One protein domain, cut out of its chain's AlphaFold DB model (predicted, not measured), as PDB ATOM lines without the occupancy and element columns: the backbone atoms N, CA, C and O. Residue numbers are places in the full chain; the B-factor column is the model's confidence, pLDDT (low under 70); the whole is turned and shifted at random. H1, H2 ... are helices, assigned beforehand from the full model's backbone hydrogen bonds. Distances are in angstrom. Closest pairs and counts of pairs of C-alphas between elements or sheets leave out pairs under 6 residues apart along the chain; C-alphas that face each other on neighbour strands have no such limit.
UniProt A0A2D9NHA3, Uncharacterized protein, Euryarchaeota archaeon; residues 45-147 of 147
ATOM      1  N   GLU A  45     -39.603   6.784 108.952       88.31
ATOM      2  CA  GLU A  45     -40.124   8.136 108.739       88.31
ATOM      3  C   GLU A  45     -38.967   9.106 108.481       88.31
ATOM      4  O   GLU A  45     -39.014   9.895 107.535       88.31
ATOM      5  N   ALA A  46     -37.880   8.986 109.251       87.19
ATOM      6  CA  ALA A  46     -36.662   9.759 109.017       87.19
ATOM      7  C   ALA A  46     -36.067   9.493 107.622       87.19
ATOM      8  O   ALA A  46     -35.709  10.440 106.916       87.19
ATOM      9  N   ALA A  47     -36.010   8.226 107.198       84.94
ATOM     10  CA  ALA A  47     -35.511   7.850 105.878       84.94
ATOM     11  C   ALA A  47     -36.366   8.423 104.736       84.94
ATOM     12  O   ALA A  47     -35.828   9.010 103.798       84.94
ATOM     13  N   GLN A  48     -37.694   8.360 104.855       88.00
ATOM     14  CA  GLN A  48     -38.624   8.930 103.872       88.00
ATOM     15  C   GLN A  48     -38.543  10.460 103.782       88.00
ATOM     16  O   GLN A  48     -38.708  11.032 102.699       88.00
ATOM     17  N   ILE A  49     -38.282  11.141 104.902       90.19
ATOM     18  CA  ILE A  49     -38.060  12.592 104.916       90.19
ATOM     19  C   ILE A  49     -36.796  12.942 104.126       90.19
ATOM     20  O   ILE A  49     -36.847  13.835 103.277       90.19
ATOM     21  N   ILE A  50     -35.682  12.237 104.358       88.62
ATOM     22  CA  ILE A  50     -34.436  12.480 103.616       88.62
ATOM     23  C   ILE A  50     -34.601  12.156 102.129       88.62
ATOM     24  O   ILE A  50     -34.219  12.977 101.300       88.62
ATOM     25  N   GLU A  51     -35.251  11.045 101.779       87.81
ATOM     26  CA  GLU A  51     -35.569  10.701 100.386       87.81
ATOM     27  C   GLU A  51     -36.394  11.801  99.695       87.81
ATOM     28  O   GLU A  51     -36.100  12.206  98.568       87.81
ATOM     29  N   SER A  52     -37.387  12.360 100.389       91.00
ATOM     30  CA  SER A  52     -38.210  13.453  99.857       91.00
ATOM     31  C   SER A  52     -37.409  14.743  99.649       91.00
ATOM     32  O   SER A  52     -37.593  15.431  98.642       91.00
ATOM     33  N   ILE A  53     -36.510  15.077 100.582       91.25
ATOM     34  CA  ILE A  53     -35.605  16.230 100.455       91.25
ATOM     35  C   ILE A  53     -34.656  16.026  99.272       91.25
ATOM     36  O   ILE A  53     -34.479  16.947  98.474       91.25
ATOM     37  N   TYR A  54     -34.106  14.821  99.122       89.88
ATOM     38  CA  TYR A  54     -33.253  14.453  97.997       89.88
ATOM     39  C   TYR A  54     -33.966  14.688  96.664       89.88
ATOM     40  O   TYR A  54     -33.486  15.437  95.811       89.88
ATOM     41  N   GLY A  55     -35.163  14.112  96.508       90.25
ATOM     42  CA  GLY A  55     -35.971  14.276  95.303       90.25
ATOM     43  C   GLY A  55     -36.298  15.742  95.003       90.25
ATOM     44  O   GLY A  55     -36.262  16.158  93.843       90.25
ATOM     45  N   ALA A  56     -36.557  16.554  96.033       93.44
ATOM     46  CA  ALA A  56     -36.811  17.984  95.873       93.44
ATOM     47  C   ALA A  56     -35.577  18.755  95.371       93.44
ATOM     48  O   ALA A  56     -35.705  19.592  94.477       93.44
ATOM     49  N   LEU A  57     -34.388  18.466  95.908       93.62
ATOM     50  CA  LEU A  57     -33.129  19.089  95.483       93.62
ATOM     51  C   LEU A  57     -32.781  18.716  94.036       93.62
ATOM     52  O   LEU A  57     -32.447  19.594  93.238       93.62
ATOM     53  N   VAL A  58     -32.944  17.441  93.674       91.62
ATOM     54  CA  VAL A  58     -32.761  16.952  92.301       91.62
ATOM     55  C   VAL A  58     -33.711  17.664  91.335       91.62
ATOM     56  O   VAL A  58     -33.278  18.224  90.324       91.62
ATOM     57  N   ALA A  59     -35.008  17.685  91.656       93.38
ATOM     58  CA  ALA A  59     -36.017  18.331  90.824       93.38
ATOM     59  C   ALA A  59     -35.743  19.833  90.663       93.38
ATOM     60  O   ALA A  59     -35.898  20.378  89.569       93.38
ATOM     61  N   TYR A  60     -35.298  20.498  91.731       95.31
ATOM     62  CA  TYR A  60     -34.941  21.911  91.701       95.31
ATOM     63  C   TYR A  60     -33.716  22.187  90.820       95.31
ATOM     64  O   TYR A  60     -33.761  23.095  89.989       95.31
ATOM     65  N   SER A  61     -32.652  21.388  90.944       93.31
ATOM     66  CA  SER A  61     -31.462  21.519  90.095       93.31
ATOM     67  C   SER A  61     -31.825  21.376  88.612       93.31
ATOM     68  O   SER A  61     -31.512  22.245  87.793       93.31
ATOM     69  N   GLN A  62     -32.629  20.363  88.273       92.88
ATOM     70  CA  GLN A  62     -33.126  20.167  86.910       92.88
ATOM     71  C   GLN A  62     -34.028  21.305  86.427       92.88
ATOM     72  O   GLN A  62     -33.944  21.728  85.272       92.88
ATOM     73  N   GLN A  63     -34.872  21.858  87.300       96.19
ATOM     74  CA  GLN A  63     -35.691  23.021  86.968       96.19
ATOM     75  C   GLN A  63     -34.826  24.229  86.577       96.19
ATOM     76  O   GLN A  63     -35.157  24.933  85.620       96.19
ATOM     77  N   VAL A  64     -33.719  24.468  87.289       95.62
ATOM     78  CA  VAL A  64     -32.760  25.538  86.969       95.62
ATOM     79  C   VAL A  64     -32.083  25.273  85.624       95.62
ATOM     80  O   VAL A  64     -32.049  26.170  84.780       95.62
ATOM     81  N   MET A  65     -31.617  24.046  85.388       94.25
ATOM     82  CA  MET A  65     -30.935  23.652  84.149       94.25
ATOM     83  C   MET A  65     -31.847  23.747  82.920       94.25
ATOM     84  O   MET A  65     -31.473  24.331  81.900       94.25
ATOM     85  N   LEU A  66     -33.083  23.250  83.019       96.00
ATOM     86  CA  LEU A  66     -34.083  23.361  81.954       96.00
ATOM     87  C   LEU A  66     -34.440  24.815  81.663       96.00
ATOM     88  O   LEU A  66     -34.611  25.191  80.503       96.00
ATOM     89  N   ARG A  67     -34.530  25.645  82.704       94.94
ATOM     90  CA  ARG A  67     -34.785  27.073  82.542       94.94
ATOM     91  C   ARG A  67     -33.620  27.781  81.859       94.94
ATOM     92  O   ARG A  67     -33.871  28.541  80.936       94.94
ATOM     93  N   MET A  68     -32.380  27.495  82.250       94.38
ATOM     94  CA  MET A  68     -31.188  28.017  81.576       94.38
ATOM     95  C   MET A  68     -31.191  27.650  80.089       94.38
ATOM     96  O   MET A  68     -30.993  28.513  79.244       94.38
ATOM     97  N   LYS A  69     -31.514  26.394  79.758       93.25
ATOM     98  CA  LYS A  69     -31.645  25.945  78.365       93.25
ATOM     99  C   LYS A  69     -32.760  26.668  77.602       93.25
ATOM    100  O   LYS A  69     -32.627  26.896  76.407       93.25
ATOM    101  N   ALA A  70     -33.868  26.988  78.266       96.06
ATOM    102  CA  ALA A  70     -34.990  27.697  77.654       96.06
ATOM    103  C   ALA A  70     -34.732  29.203  77.483       96.06
ATOM    104  O   ALA A  70     -35.239  29.800  76.538       96.06
ATOM    105  N   GLU A  71     -33.984  29.810  78.407       94.19
ATOM    106  CA  GLU A  71     -33.585  31.223  78.362       94.19
ATOM    107  C   GLU A  71     -32.454  31.468  77.343       94.19
ATOM    108  O   GLU A  71     -32.312  32.599  76.891       94.19
ATOM    109  N   ASP A  72     -31.706  30.420  76.966       94.50
ATOM    110  CA  ASP A  72     -30.590  30.436  76.002       94.50
ATOM    111  C   ASP A  72     -29.626  31.626  76.208       94.50
ATOM    112  O   ASP A  72     -29.415  32.436  75.299       94.50
ATOM    113  N   PRO A  73     -29.086  31.806  77.432       93.94
ATOM    114  CA  PRO A  73     -28.183  32.908  77.717       93.94
ATOM    115  C   PRO A  73     -26.865  32.744  76.956       93.94
ATOM    116  O   PRO A  73     -26.437  31.636  76.632       93.94
ATOM    117  N   GLU A  74     -26.165  33.859  76.745       94.25
ATOM    118  CA  GLU A  74     -24.792  33.827  76.244       94.25
ATOM    119  C   GLU A  74     -23.915  32.968  77.168       94.25
ATOM    120  O   GLU A  74     -23.841  33.211  78.375       94.25
ATOM    121  N   ILE A  75     -23.253  31.958  76.599       92.50
ATOM    122  CA  ILE A  75     -22.363  31.050  77.332       92.50
ATOM    123  C   ILE A  75     -21.216  31.856  77.951       92.50
ATOM    124  O   ILE A  75     -20.555  32.628  77.260       92.50
ATOM    125  N   GLY A  76     -20.979  31.683  79.252       88.62
ATOM    126  CA  GLY A  76     -20.004  32.478  80.007       88.62
ATOM    127  C   GLY A  76     -20.495  33.877  80.395       88.62
ATOM    128  O   GLY A  76     -19.828  34.572  81.158       88.62
ATOM    129  N   GLY A  77     -21.671  34.294  79.917       91.56
ATOM    130  CA  GLY A  77     -22.342  35.508  80.362       91.56
ATOM    131  C   GLY A  77     -22.842  35.393  81.804       91.56
ATOM    132  O   GLY A  77     -22.948  34.304  82.367       91.56
ATOM    133  N   VAL A  78     -23.193  36.531  82.410       93.00
ATOM    134  CA  VAL A  78     -23.599  36.602  83.830       93.00
ATOM    135  C   VAL A  78     -24.784  35.684  84.139       93.00
ATOM    136  O   VAL A  78     -24.759  34.978  85.143       93.00
ATOM    137  N   ASP A  79     -25.794  35.654  83.269       93.00
ATOM    138  CA  ASP A  79     -26.985  34.827  83.475       93.00
ATOM    139  C   ASP A  79     -26.672  33.329  83.346       93.00
ATOM    140  O   ASP A  79     -27.145  32.532  84.160       93.00
ATOM    141  N   HIS A  80     -25.825  32.943  82.382       93.88
ATOM    142  CA  HIS A  80     -25.345  31.563  82.241       93.88
ATOM    143  C   HIS A  80     -24.540  31.139  83.471       93.88
ATOM    144  O   HIS A  80     -24.861  30.129  84.093       93.88
ATOM    145  N   ALA A  81     -23.569  31.953  83.886       92.00
ATOM    146  CA  ALA A  81     -22.721  31.668  85.035       92.00
ATOM    147  C   ALA A  81     -23.510  31.597  86.349       92.00
ATOM    148  O   ALA A  81     -23.267  30.710  87.167       92.00
ATOM    149  N   PHE A  82     -24.493  32.481  86.548       92.69
ATOM    150  CA  PHE A  82     -25.335  32.454  87.741       92.69
ATOM    151  C   PHE A  82     -26.213  31.200  87.788       92.69
ATOM    152  O   PHE A  82     -26.308  30.558  88.831       92.69
ATOM    153  N   ARG A  83     -26.828  30.809  86.663       93.50
ATOM    154  CA  ARG A  83     -27.635  29.580  86.568       93.50
ATOM    155  C   ARG A  83     -26.791  28.322  86.751       93.50
ATOM    156  O   ARG A  83     -27.194  27.439  87.505       93.50
ATOM    157  N   ALA A  84     -25.625  28.267  86.110       92.31
ATOM    158  CA  ALA A  84     -24.680  27.167  86.252       92.31
ATOM    159  C   ALA A  84     -24.198  27.046  87.704       92.31
ATOM    160  O   ALA A  84     -24.266  25.965  88.279       92.31
ATOM    161  N   GLY A  85     -23.811  28.159  88.336       91.62
ATOM    162  CA  GLY A  85     -23.418  28.189  89.745       91.62
ATOM    163  C   GLY A  85     -24.555  27.810  90.699       91.62
ATOM    164  O   GLY A  85     -24.332  27.084  91.664       91.62
ATOM    165  N   GLN A  86     -25.786  28.246  90.414       93.81
ATOM    166  CA  GLN A  86     -26.976  27.878  91.183       93.81
ATOM    167  C   GLN A  86     -27.225  26.363  91.145       93.81
ATOM    168  O   GLN A  86     -27.430  25.757  92.194       93.81
ATOM    169  N   ALA A  87     -27.202  25.753  89.956       93.44
ATOM    170  CA  ALA A  87     -27.369  24.309  89.804       93.44
ATOM    171  C   ALA A  87     -26.198  23.536  90.434       93.44
ATOM    172  O   ALA A  87     -26.417  22.568  91.161       93.44
ATOM    173  N   TYR A  88     -24.967  24.013  90.230       92.88
ATOM    174  CA  TYR A  88     -23.754  23.404  90.775       92.88
ATOM    175  C   TYR A  88     -23.750  23.395  92.303       92.88
ATOM    176  O   TYR A  88     -23.537  22.347  92.900       92.88
ATOM    177  N   GLY A  89     -24.093  24.513  92.951       91.50
ATOM    178  CA  GLY A  89     -24.164  24.577  94.411       91.50
ATOM    179  C   GLY A  89     -25.188  23.605  95.008       91.50
ATOM    180  O   GLY A  89     -24.902  22.960  96.015       91.50
ATOM    181  N   VAL A  90     -26.358  23.451  94.377       93.56
ATOM    182  CA  VAL A  90     -27.359  22.450  94.798       93.56
ATOM    183  C   VAL A  90     -26.816  21.038  94.614       93.56
ATOM    184  O   VAL A  90     -26.979  20.202  95.501       93.56
ATOM    185  N   SER A  91     -26.140  20.780  93.494       91.94
ATOM    186  CA  SER A  91     -25.537  19.479  93.237       91.94
ATOM    187  C   SER A  91     -24.422  19.158  94.230       91.94
ATOM    188  O   SER A  91     -24.405  18.053  94.734       91.94
ATOM    189  N   CYS A  92     -23.559  20.100  94.621       91.50
ATOM    190  CA  CYS A  92     -22.571  19.857  95.681       91.50
ATOM    191  C   CYS A  92     -23.217  19.473  97.021       91.50
ATOM    192  O   CYS A  92     -22.667  18.664  97.765       91.50
ATOM    193  N   VAL A  93     -24.379  20.045  97.355       91.75
ATOM    194  CA  VAL A  93     -25.111  19.666  98.576       91.75
ATOM    195  C   VAL A  93     -25.638  18.238  98.475       91.75
ATOM    196  O   VAL A  93     -25.515  17.484  99.436       91.75
ATOM    197  N   LEU A  94     -26.193  17.850  97.329       90.12
ATOM    198  CA  LEU A  94     -26.576  16.459  97.088       90.12
ATOM    199  C   LEU A  94     -25.348  15.549  97.197       90.12
ATOM    200  O   LEU A  94     -25.250  14.753  98.126       90.12
ATOM    201  N   ASN A  95     -24.363  15.800  96.342       87.25
ATOM    202  CA  ASN A  95     -23.271  14.887  96.061       87.25
ATOM    203  C   ASN A  95     -22.184  14.804  97.135       87.25
ATOM    204  O   ASN A  95     -21.443  13.830  97.208       87.25
ATOM    205  N   HIS A  96     -22.036  15.829  97.975       88.44
ATOM    206  CA  HIS A  96     -20.931  15.880  98.942       88.44
ATOM    207  C   HIS A  96     -21.402  15.969 100.391       88.44
ATOM    208  O   HIS A  96     -20.582  15.836 101.301       88.44
ATOM    209  N   LEU A  97     -22.697  16.191 100.634       87.62
ATOM    210  CA  LEU A  97     -23.285  16.174 101.976       87.62
ATOM    211  C   LEU A  97     -24.318  15.059 102.115       87.62
ATOM    212  O   LEU A  97     -24.184  14.233 103.016       87.62
ATOM    213  N   ILE A  98     -25.341  15.038 101.258       85.38
ATOM    214  CA  ILE A  98     -26.455  14.094 101.400       85.38
ATOM    215  C   ILE A  98     -26.061  12.682 100.963       85.38
ATOM    216  O   ILE A  98     -26.434  11.747 101.659       85.38
ATOM    217  N   ASP A  99     -25.243  12.514  99.922       83.62
ATOM    218  CA  ASP A  99     -24.755  11.198  99.467       83.62
ATOM    219  C   ASP A  99     -23.883  10.477 100.520       83.62
ATOM    220  O   ASP A  99     -23.698   9.264 100.475       83.62
ATOM    221  N   GLN A 100     -23.393  11.186 101.549       83.19
ATOM    222  CA  GLN A 100     -22.754  10.534 102.702       83.19
ATOM    223  C   GLN A 100     -23.750   9.731 103.559       83.19
ATOM    224  O   GLN A 100     -23.334   8.938 104.407       83.19
ATOM    225  N   LEU A 101     -25.054   9.958 103.377       83.56
ATOM    226  CA  LEU A 101     -26.126   9.250 104.057       83.56
ATOM    227  C   LEU A 101     -26.504   8.005 103.255       83.56
ATOM    228  O   LEU A 101     -26.998   8.068 102.135       83.56
ATOM    229  N   THR A 102     -26.310   6.852 103.875       74.81
ATOM    230  CA  THR A 102     -26.555   5.547 103.268       74.81
ATOM    231  C   THR A 102     -27.858   4.942 103.769       74.81
ATOM    232  O   THR A 102     -28.134   4.914 104.975       74.81
ATOM    233  N   ASP A 103     -28.639   4.385 102.845       71.88
ATOM    234  CA  ASP A 103     -29.751   3.500 103.180       71.88
ATOM    235  C   ASP A 103     -29.237   2.085 103.463       71.88
ATOM    236  O   ASP A 103     -29.329   1.166 102.648       71.88
ATOM    237  N   VAL A 104     -28.672   1.908 104.655       67.31
ATOM    238  CA  VAL A 104     -28.173   0.608 105.124       67.31
ATOM    239  C   VAL A 104     -29.267  -0.457 105.263       67.31
ATOM    240  O   VAL A 104     -28.946  -1.644 105.321       67.31
ATOM    241  N   ALA A 105     -30.544  -0.066 105.324       69.38
ATOM    242  CA  ALA A 105     -31.667  -0.989 105.461       69.38
ATOM    243  C   ALA A 105     -32.284  -1.400 104.109       69.38
ATOM    244  O   ALA A 105     -33.029  -2.381 104.065       69.38
ATOM    245  N   GLY A 106     -31.963  -0.692 103.018       71.44
ATOM    246  CA  GLY A 106     -32.507  -0.931 101.677       71.44
ATOM    247  C   GLY A 106     -34.020  -0.708 101.594       71.44
ATOM    248  O   GLY A 106     -34.714  -1.439 100.886       71.44
ATOM    249  N   ILE A 107     -34.538   0.237 102.381       72.69
ATOM    250  CA  ILE A 107     -35.975   0.512 102.542       72.69
ATOM    251  C   ILE A 107     -36.469   1.705 101.708       72.69
ATOM    252  O   ILE A 107     -37.678   1.912 101.608       72.69
ATOM    253  N   THR A 108     -35.557   2.460 101.100       77.38
ATOM    254  CA  THR A 108     -35.785   3.659 100.279       77.38
ATOM    255  C   THR A 108     -35.111   3.533  98.911       77.38
ATOM    256  O   THR A 108     -34.344   2.602  98.655       77.38
ATOM    257  N   ALA A 109     -35.360   4.493  98.017       80.88
ATOM    258  CA  ALA A 109     -34.644   4.601  96.747       80.88
ATOM    259  C   ALA A 109     -33.344   5.428  96.832       80.88
ATOM    260  O   ALA A 109     -32.807   5.784  95.784       80.88
ATOM    261  N   LEU A 110     -32.821   5.733  98.031       78.06
ATOM    262  CA  LEU A 110     -31.673   6.639  98.203       78.06
ATOM    263  C   LEU A 110     -30.453   6.245  97.357       78.06
ATOM    264  O   LEU A 110     -29.878   7.112  96.715       78.06
ATOM    265  N   GLY A 111     -30.118   4.955  97.256       76.81
ATOM    266  CA  GLY A 111     -29.000   4.508  96.410       76.81
ATOM    267  C   GLY A 111     -29.223   4.711  94.904       76.81
ATOM    268  O   GLY A 111     -28.288   5.002  94.175       76.81
ATOM    269  N   ALA A 112     -30.463   4.609  94.414       81.50
ATOM    270  CA  ALA A 112     -30.757   4.900  93.007       81.50
ATOM    271  C   ALA A 112     -30.803   6.413  92.729       81.50
ATOM    272  O   ALA A 112     -30.565   6.853  91.604       81.50
ATOM    273  N   LEU A 113     -31.154   7.205  93.745       82.50
ATOM    274  CA  LEU A 113     -31.132   8.660  93.680       82.50
ATOM    275  C   LEU A 113     -29.695   9.205  93.700       82.50
ATOM    276  O   LEU A 113     -29.434  10.150  92.959       82.50
ATOM    277  N   ASP A 114     -28.798   8.569  94.460       83.00
ATOM    278  CA  ASP A 114     -27.337   8.779  94.462       83.00
ATOM    279  C   ASP A 114     -26.754   8.623  93.048       83.00
ATOM    280  O   ASP A 114     -26.303   9.598  92.448       83.00
ATOM    281  N   ASP A 115     -26.929   7.448  92.428       85.38
ATOM    282  CA  ASP A 115     -26.476   7.189  91.050       85.38
ATOM    283  C   ASP A 115     -27.024   8.216  90.032       85.38
ATOM    284  O   ASP A 115     -26.357   8.620  89.070       85.38
ATOM    285  N   PHE A 116     -28.282   8.638  90.212       86.31
ATOM    286  CA  PHE A 116     -28.900   9.638  89.344       86.31
ATOM    287  C   PHE A 116     -28.292  11.031  89.542       86.31
ATOM    288  O   PHE A 116     -28.091  11.757  88.564       86.31
ATOM    289  N   SER A 117     -28.023  11.425  90.787       88.94
ATOM    290  CA  SER A 117     -27.451  12.735  91.081       88.94
ATOM    291  C   SER A 117     -26.008  12.840  90.596       88.94
ATOM    292  O   SER A 117     -25.649  13.898  90.092       88.94
ATOM    293  N   ASP A 118     -25.225  11.756  90.646       90.81
ATOM    294  CA  ASP A 118     -23.875  11.705  90.076       90.81
ATOM    295  C   ASP A 118     -23.898  12.081  88.591       90.81
ATOM    296  O   ASP A 118     -23.170  12.966  88.136       90.81
ATOM    297  N   THR A 119     -24.804  11.451  87.837       90.56
ATOM    298  CA  THR A 119     -24.975  11.719  86.402       90.56
ATOM    299  C   THR A 119     -25.369  13.179  86.164       90.56
ATOM    300  O   THR A 119     -24.842  13.848  85.275       90.56
ATOM    301  N   LEU A 120     -26.286  13.705  86.982       90.88
ATOM    302  CA  LEU A 120     -26.694  15.106  86.923       90.88
ATOM    303  C   LEU A 120     -25.530  16.059  87.241       90.88
ATOM    304  O   LEU A 120     -25.378  17.090  86.587       90.88
ATOM    305  N   HIS A 121     -24.708  15.722  88.230       92.69
ATOM    306  CA  HIS A 121     -23.559  16.517  88.640       92.69
ATOM    307  C   HIS A 121     -22.548  16.649  87.497       92.69
ATOM    308  O   HIS A 121     -22.107  17.757  87.184       92.69
ATOM    309  N   GLU A 122     -22.251  15.547  86.804       91.00
ATOM    310  CA  GLU A 122     -21.389  15.539  85.616       91.00
ATOM    311  C   GLU A 122     -21.913  16.463  84.504       91.00
ATOM    312  O   GLU A 122     -21.149  17.237  83.917       91.00
ATOM    313  N   GLU A 123     -23.223  16.454  84.241       89.75
ATOM    314  CA  GLU A 123     -23.841  17.369  83.273       89.75
ATOM    315  C   GLU A 123     -23.712  18.841  83.694       89.75
ATOM    316  O   GLU A 123     -23.470  19.723  82.861       89.75
ATOM    317  N   ILE A 124     -23.851  19.126  84.989       90.81
ATOM    318  CA  ILE A 124     -23.729  20.478  85.540       90.81
ATOM    319  C   ILE A 124     -22.277  20.966  85.491       90.81
ATOM    320  O   ILE A 124     -22.051  22.134  85.165       90.81
ATOM    321  N   ILE A 125     -21.287  20.097  85.722       90.94
ATOM    322  CA  ILE A 125     -19.857  20.435  85.596       90.94
ATOM    323  C   ILE A 125     -19.541  20.973  84.199       90.94
ATOM    324  O   ILE A 125     -18.791  21.941  84.072       90.94
ATOM    325  N   ILE A 126     -20.135  20.402  83.145       90.75
ATOM    326  CA  ILE A 126     -19.959  20.901  81.771       90.75
ATOM    327  C   ILE A 126     -20.383  22.373  81.684       90.75
ATOM    328  O   ILE A 126     -19.681  23.188  81.080       90.75
ATOM    329  N   GLN A 127     -21.500  22.734  82.320       90.75
ATOM    330  CA  GLN A 127     -21.984  24.114  82.358       90.75
ATOM    331  C   GLN A 127     -21.117  25.004  83.248       90.75
ATOM    332  O   GLN A 127     -20.828  26.132  82.859       90.75
ATOM    333  N   GLY A 128     -20.649  24.498  84.391       86.38
ATOM    334  CA  GLY A 128     -19.728  25.213  85.276       86.38
ATOM    335  C   GLY A 128     -18.406  25.568  84.588       86.38
ATOM    336  O   GLY A 128     -17.952  26.709  84.664       86.38
ATOM    337  N   ARG A 129     -17.835  24.628  83.826       87.88
ATOM    338  CA  ARG A 129     -16.647  24.867  82.992       87.88
ATOM    339  C   ARG A 129     -16.928  25.873  81.881       87.88
ATOM    340  O   ARG A 129     -16.150  26.800  81.683       87.88
ATOM    341  N   ALA A 130     -18.052  25.723  81.178       86.38
ATOM    342  CA  ALA A 130     -18.444  26.643  80.111       86.38
ATOM    343  C   ALA A 130     -18.705  28.072  80.623       86.38
ATOM    344  O   ALA A 130     -18.442  29.038  79.913       86.38
ATOM    345  N   ALA A 131     -19.169  28.206  81.867       86.69
ATOM    346  CA  ALA A 131     -19.333  29.482  82.549       86.69
ATOM    347  C   ALA A 131     -17.997  30.148  82.929       86.69
ATOM    348  O   ALA A 131     -17.994  31.294  83.374       86.69
ATOM    349  N   GLY A 132     -16.867  29.448  82.778       81.31
ATOM    350  CA  GLY A 132     -15.556  29.942  83.188       81.31
ATOM    351  C   GLY A 132     -15.442  30.121  84.701       81.31
ATOM    352  O   GLY A 132     -14.749  31.033  85.153       81.31
ATOM    353  N   LEU A 133     -16.150  29.299  85.488       74.44
ATOM    354  CA  LEU A 133     -16.039  29.328  86.944       74.44
ATOM    355  C   LEU A 133     -14.580  29.065  87.345       74.44
ATOM    356  O   LEU A 133     -14.030  28.012  87.050       74.44
ATOM    357  N   THR A 134     -13.956  30.029  88.025       68.00
ATOM    358  CA  THR A 134     -12.555  29.955  88.484       68.00
ATOM    359  C   THR A 134     -12.399  29.293  89.855       68.00
ATOM    360  O   THR A 134     -11.308  29.288  90.426       68.00
ATOM    361  N   VAL A 135     -13.498  28.784  90.413       70.44
ATOM    362  CA  VAL A 135     -13.509  28.002  91.651       70.44
ATOM    363  C   VAL A 135     -13.115  26.556  91.355       70.44
ATOM    364  O   VAL A 135     -13.403  26.055  90.270       70.44
ATOM    365  N   GLU A 136     -12.473  25.886  92.315       80.94
ATOM    366  CA  GLU A 136     -12.173  24.453  92.215       80.94
ATOM    367  C   GLU A 136     -13.488  23.679  92.064       80.94
ATOM    368  O   GLU A 136     -14.310  23.630  92.983       80.94
ATOM    369  N   LEU A 137     -13.712  23.128  90.868       85.81
ATOM    370  CA  LEU A 137     -14.836  22.237  90.624       85.81
ATOM    371  C   LEU A 137     -14.497  20.860  91.192       85.81
ATOM    372  O   LEU A 137     -13.361  20.395  91.087       85.81
ATOM    373  N   LEU A 138     -15.491  20.222  91.787       88.94
ATOM    374  CA  LEU A 138     -15.407  18.879  92.326       88.94
ATOM    375  C   LEU A 138     -16.130  17.936  91.371       88.94
ATOM    376  O   LEU A 138     -17.040  18.362  90.660       88.94
ATOM    377  N   ASP A 139     -15.698  16.682  91.316       88.69
ATOM    378  CA  ASP A 139     -16.510  15.624  90.731       88.69
ATOM    379  C   ASP A 139     -17.634  15.220  91.691       88.69
ATOM    380  O   ASP A 139     -17.700  15.684  92.830       88.69
ATOM    381  N   ALA A 140     -18.513  14.320  91.253       87.44
ATOM    382  CA  ALA A 140     -19.637  13.877  92.069       87.44
ATOM    383  C   ALA A 140     -19.208  13.206  93.391       87.44
ATOM    384  O   ALA A 140     -19.982  13.159  94.340       87.44
ATOM    385  N   LYS A 141     -17.960  12.737  93.505       87.50
ATOM    386  CA  LYS A 141     -17.418  12.128  94.727       87.50
ATOM    387  C   LYS A 141     -16.689  13.130  95.623       87.50
ATOM    388  O   LYS A 141     -16.242  12.768  96.710       87.50
ATOM    389  N   GLY A 142     -16.675  14.403  95.229       84.12
ATOM    390  CA  GLY A 142     -16.081  15.496  95.986       84.12
ATOM    391  C   GLY A 142     -14.576  15.636  95.765       84.12
ATOM    392  O   GLY A 142     -13.939  16.407  96.487       84.12
ATOM    393  N   ASP A 143     -14.003  14.918  94.797       87.69
ATOM    394  CA  ASP A 143     -12.592  15.035  94.447       87.69
ATOM    395  C   ASP A 143     -12.375  16.234  93.518       87.69
ATOM    396  O   ASP A 143     -13.186  16.536  92.642       87.69
ATOM    397  N   ILE A 144     -11.259  16.943  93.707       86.62
ATOM    398  CA  ILE A 144     -10.938  18.125  92.900       86.62
ATOM    399  C   ILE A 144     -10.685  17.708  91.450       86.62
ATOM    400  O   ILE A 144      -9.806  16.893  91.156       86.62
ATOM    401  N   LEU A 145     -11.401  18.352  90.530       83.94
ATOM    402  CA  LEU A 145     -11.156  18.252  89.101       83.94
ATOM    403  C   LEU A 145      -9.963  19.132  88.728       83.94
ATOM    404  O   LEU A 145     -10.108  20.323  88.455       83.94
ATOM    405  N   TYR A 146      -8.776  18.532  88.702       77.50
ATOM    406  CA  TYR A 146      -7.610  19.149  88.078       77.50
ATOM    407  C   TYR A 146      -7.813  19.175  86.553       77.50
ATOM    408  O   TYR A 146      -8.175  18.153  85.969       77.50
ATOM    409  N   GLU A 147      -7.638  20.351  85.937       64.44
ATOM    410  CA  GLU A 147      -7.731  20.542  84.476       64.44
ATOM    411  C   GLU A 147      -6.782  19.635  83.680       64.44
ATOM    412  O   GLU A 147      -5.603  19.479  84.087       64.44
TER     413      GLU A 147
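What this domain is: This is residues 45 to 147 of the 147 residues of an uncharacterized protein of Euryarchaeota archaeon (UniProt A0A2D9NHA3). Three long helices stand side by side in an up-and-down bundle, H1, H2 and H3, their centres making a triangle; after H3 a tail, residues 131 to 147, folds back on the side of H2 and H3 away from H1. The printed part has 103 residues with three named helices, in the order H1, H2, H3, and no named strand; the class is all helix. It is compact, with a radius of gyration of the C-alphas of 14.3 A, and spans 45 by 30 by 16 A, only just flat.

How they stand to each other: H1, residues 45 to 71, is the longest helix. It touches H2, residues 78 to 98, at a shallow tilt of 18 degrees, opposite ways; their closest C-alphas, of Ser 61 and Ala 87, are 5.0 A apart. H1 touches H3, residues 110 to 130, at a shallow tilt of 27 degrees, the same way; the closest C-alphas, of Glu 51 and Leu 110, are 6.0 A apart. H2 and H3 touch at a shallow tilt of 29 degrees, opposite ways, with the C-alphas of Ala 84 and Gly 128 closest at 5.4 A. H1 and H2 form a helical hairpin, as do H2 and H3. In H1 and H2 every O i to N i+4 pair is within hydrogen-bond range; in H3 16 of 17 are.

Where its parts are: H1 measures 38.7 A from C-alpha 45 at (-40.124, 8.136, 108.739) to C-alpha 71. H2 measures 28.7 A from C-alpha 78 at (-23.599, 36.602, 83.830) to C-alpha 98. H3 measures 30.0 A and ends with C-alpha 130 at (-18.444, 26.643, 80.111).

The domain as a whole: The two farthest C-alphas, of Glu 74 and Ala 105, are 46.0 A apart. The printed part has no cut. The link from H1 to H2 is short and that from H2 to H3 long, with 11 residues. Mean pLDDT of the printed part is 87.5; residues 104 to 105, 134 and 147 are under 70.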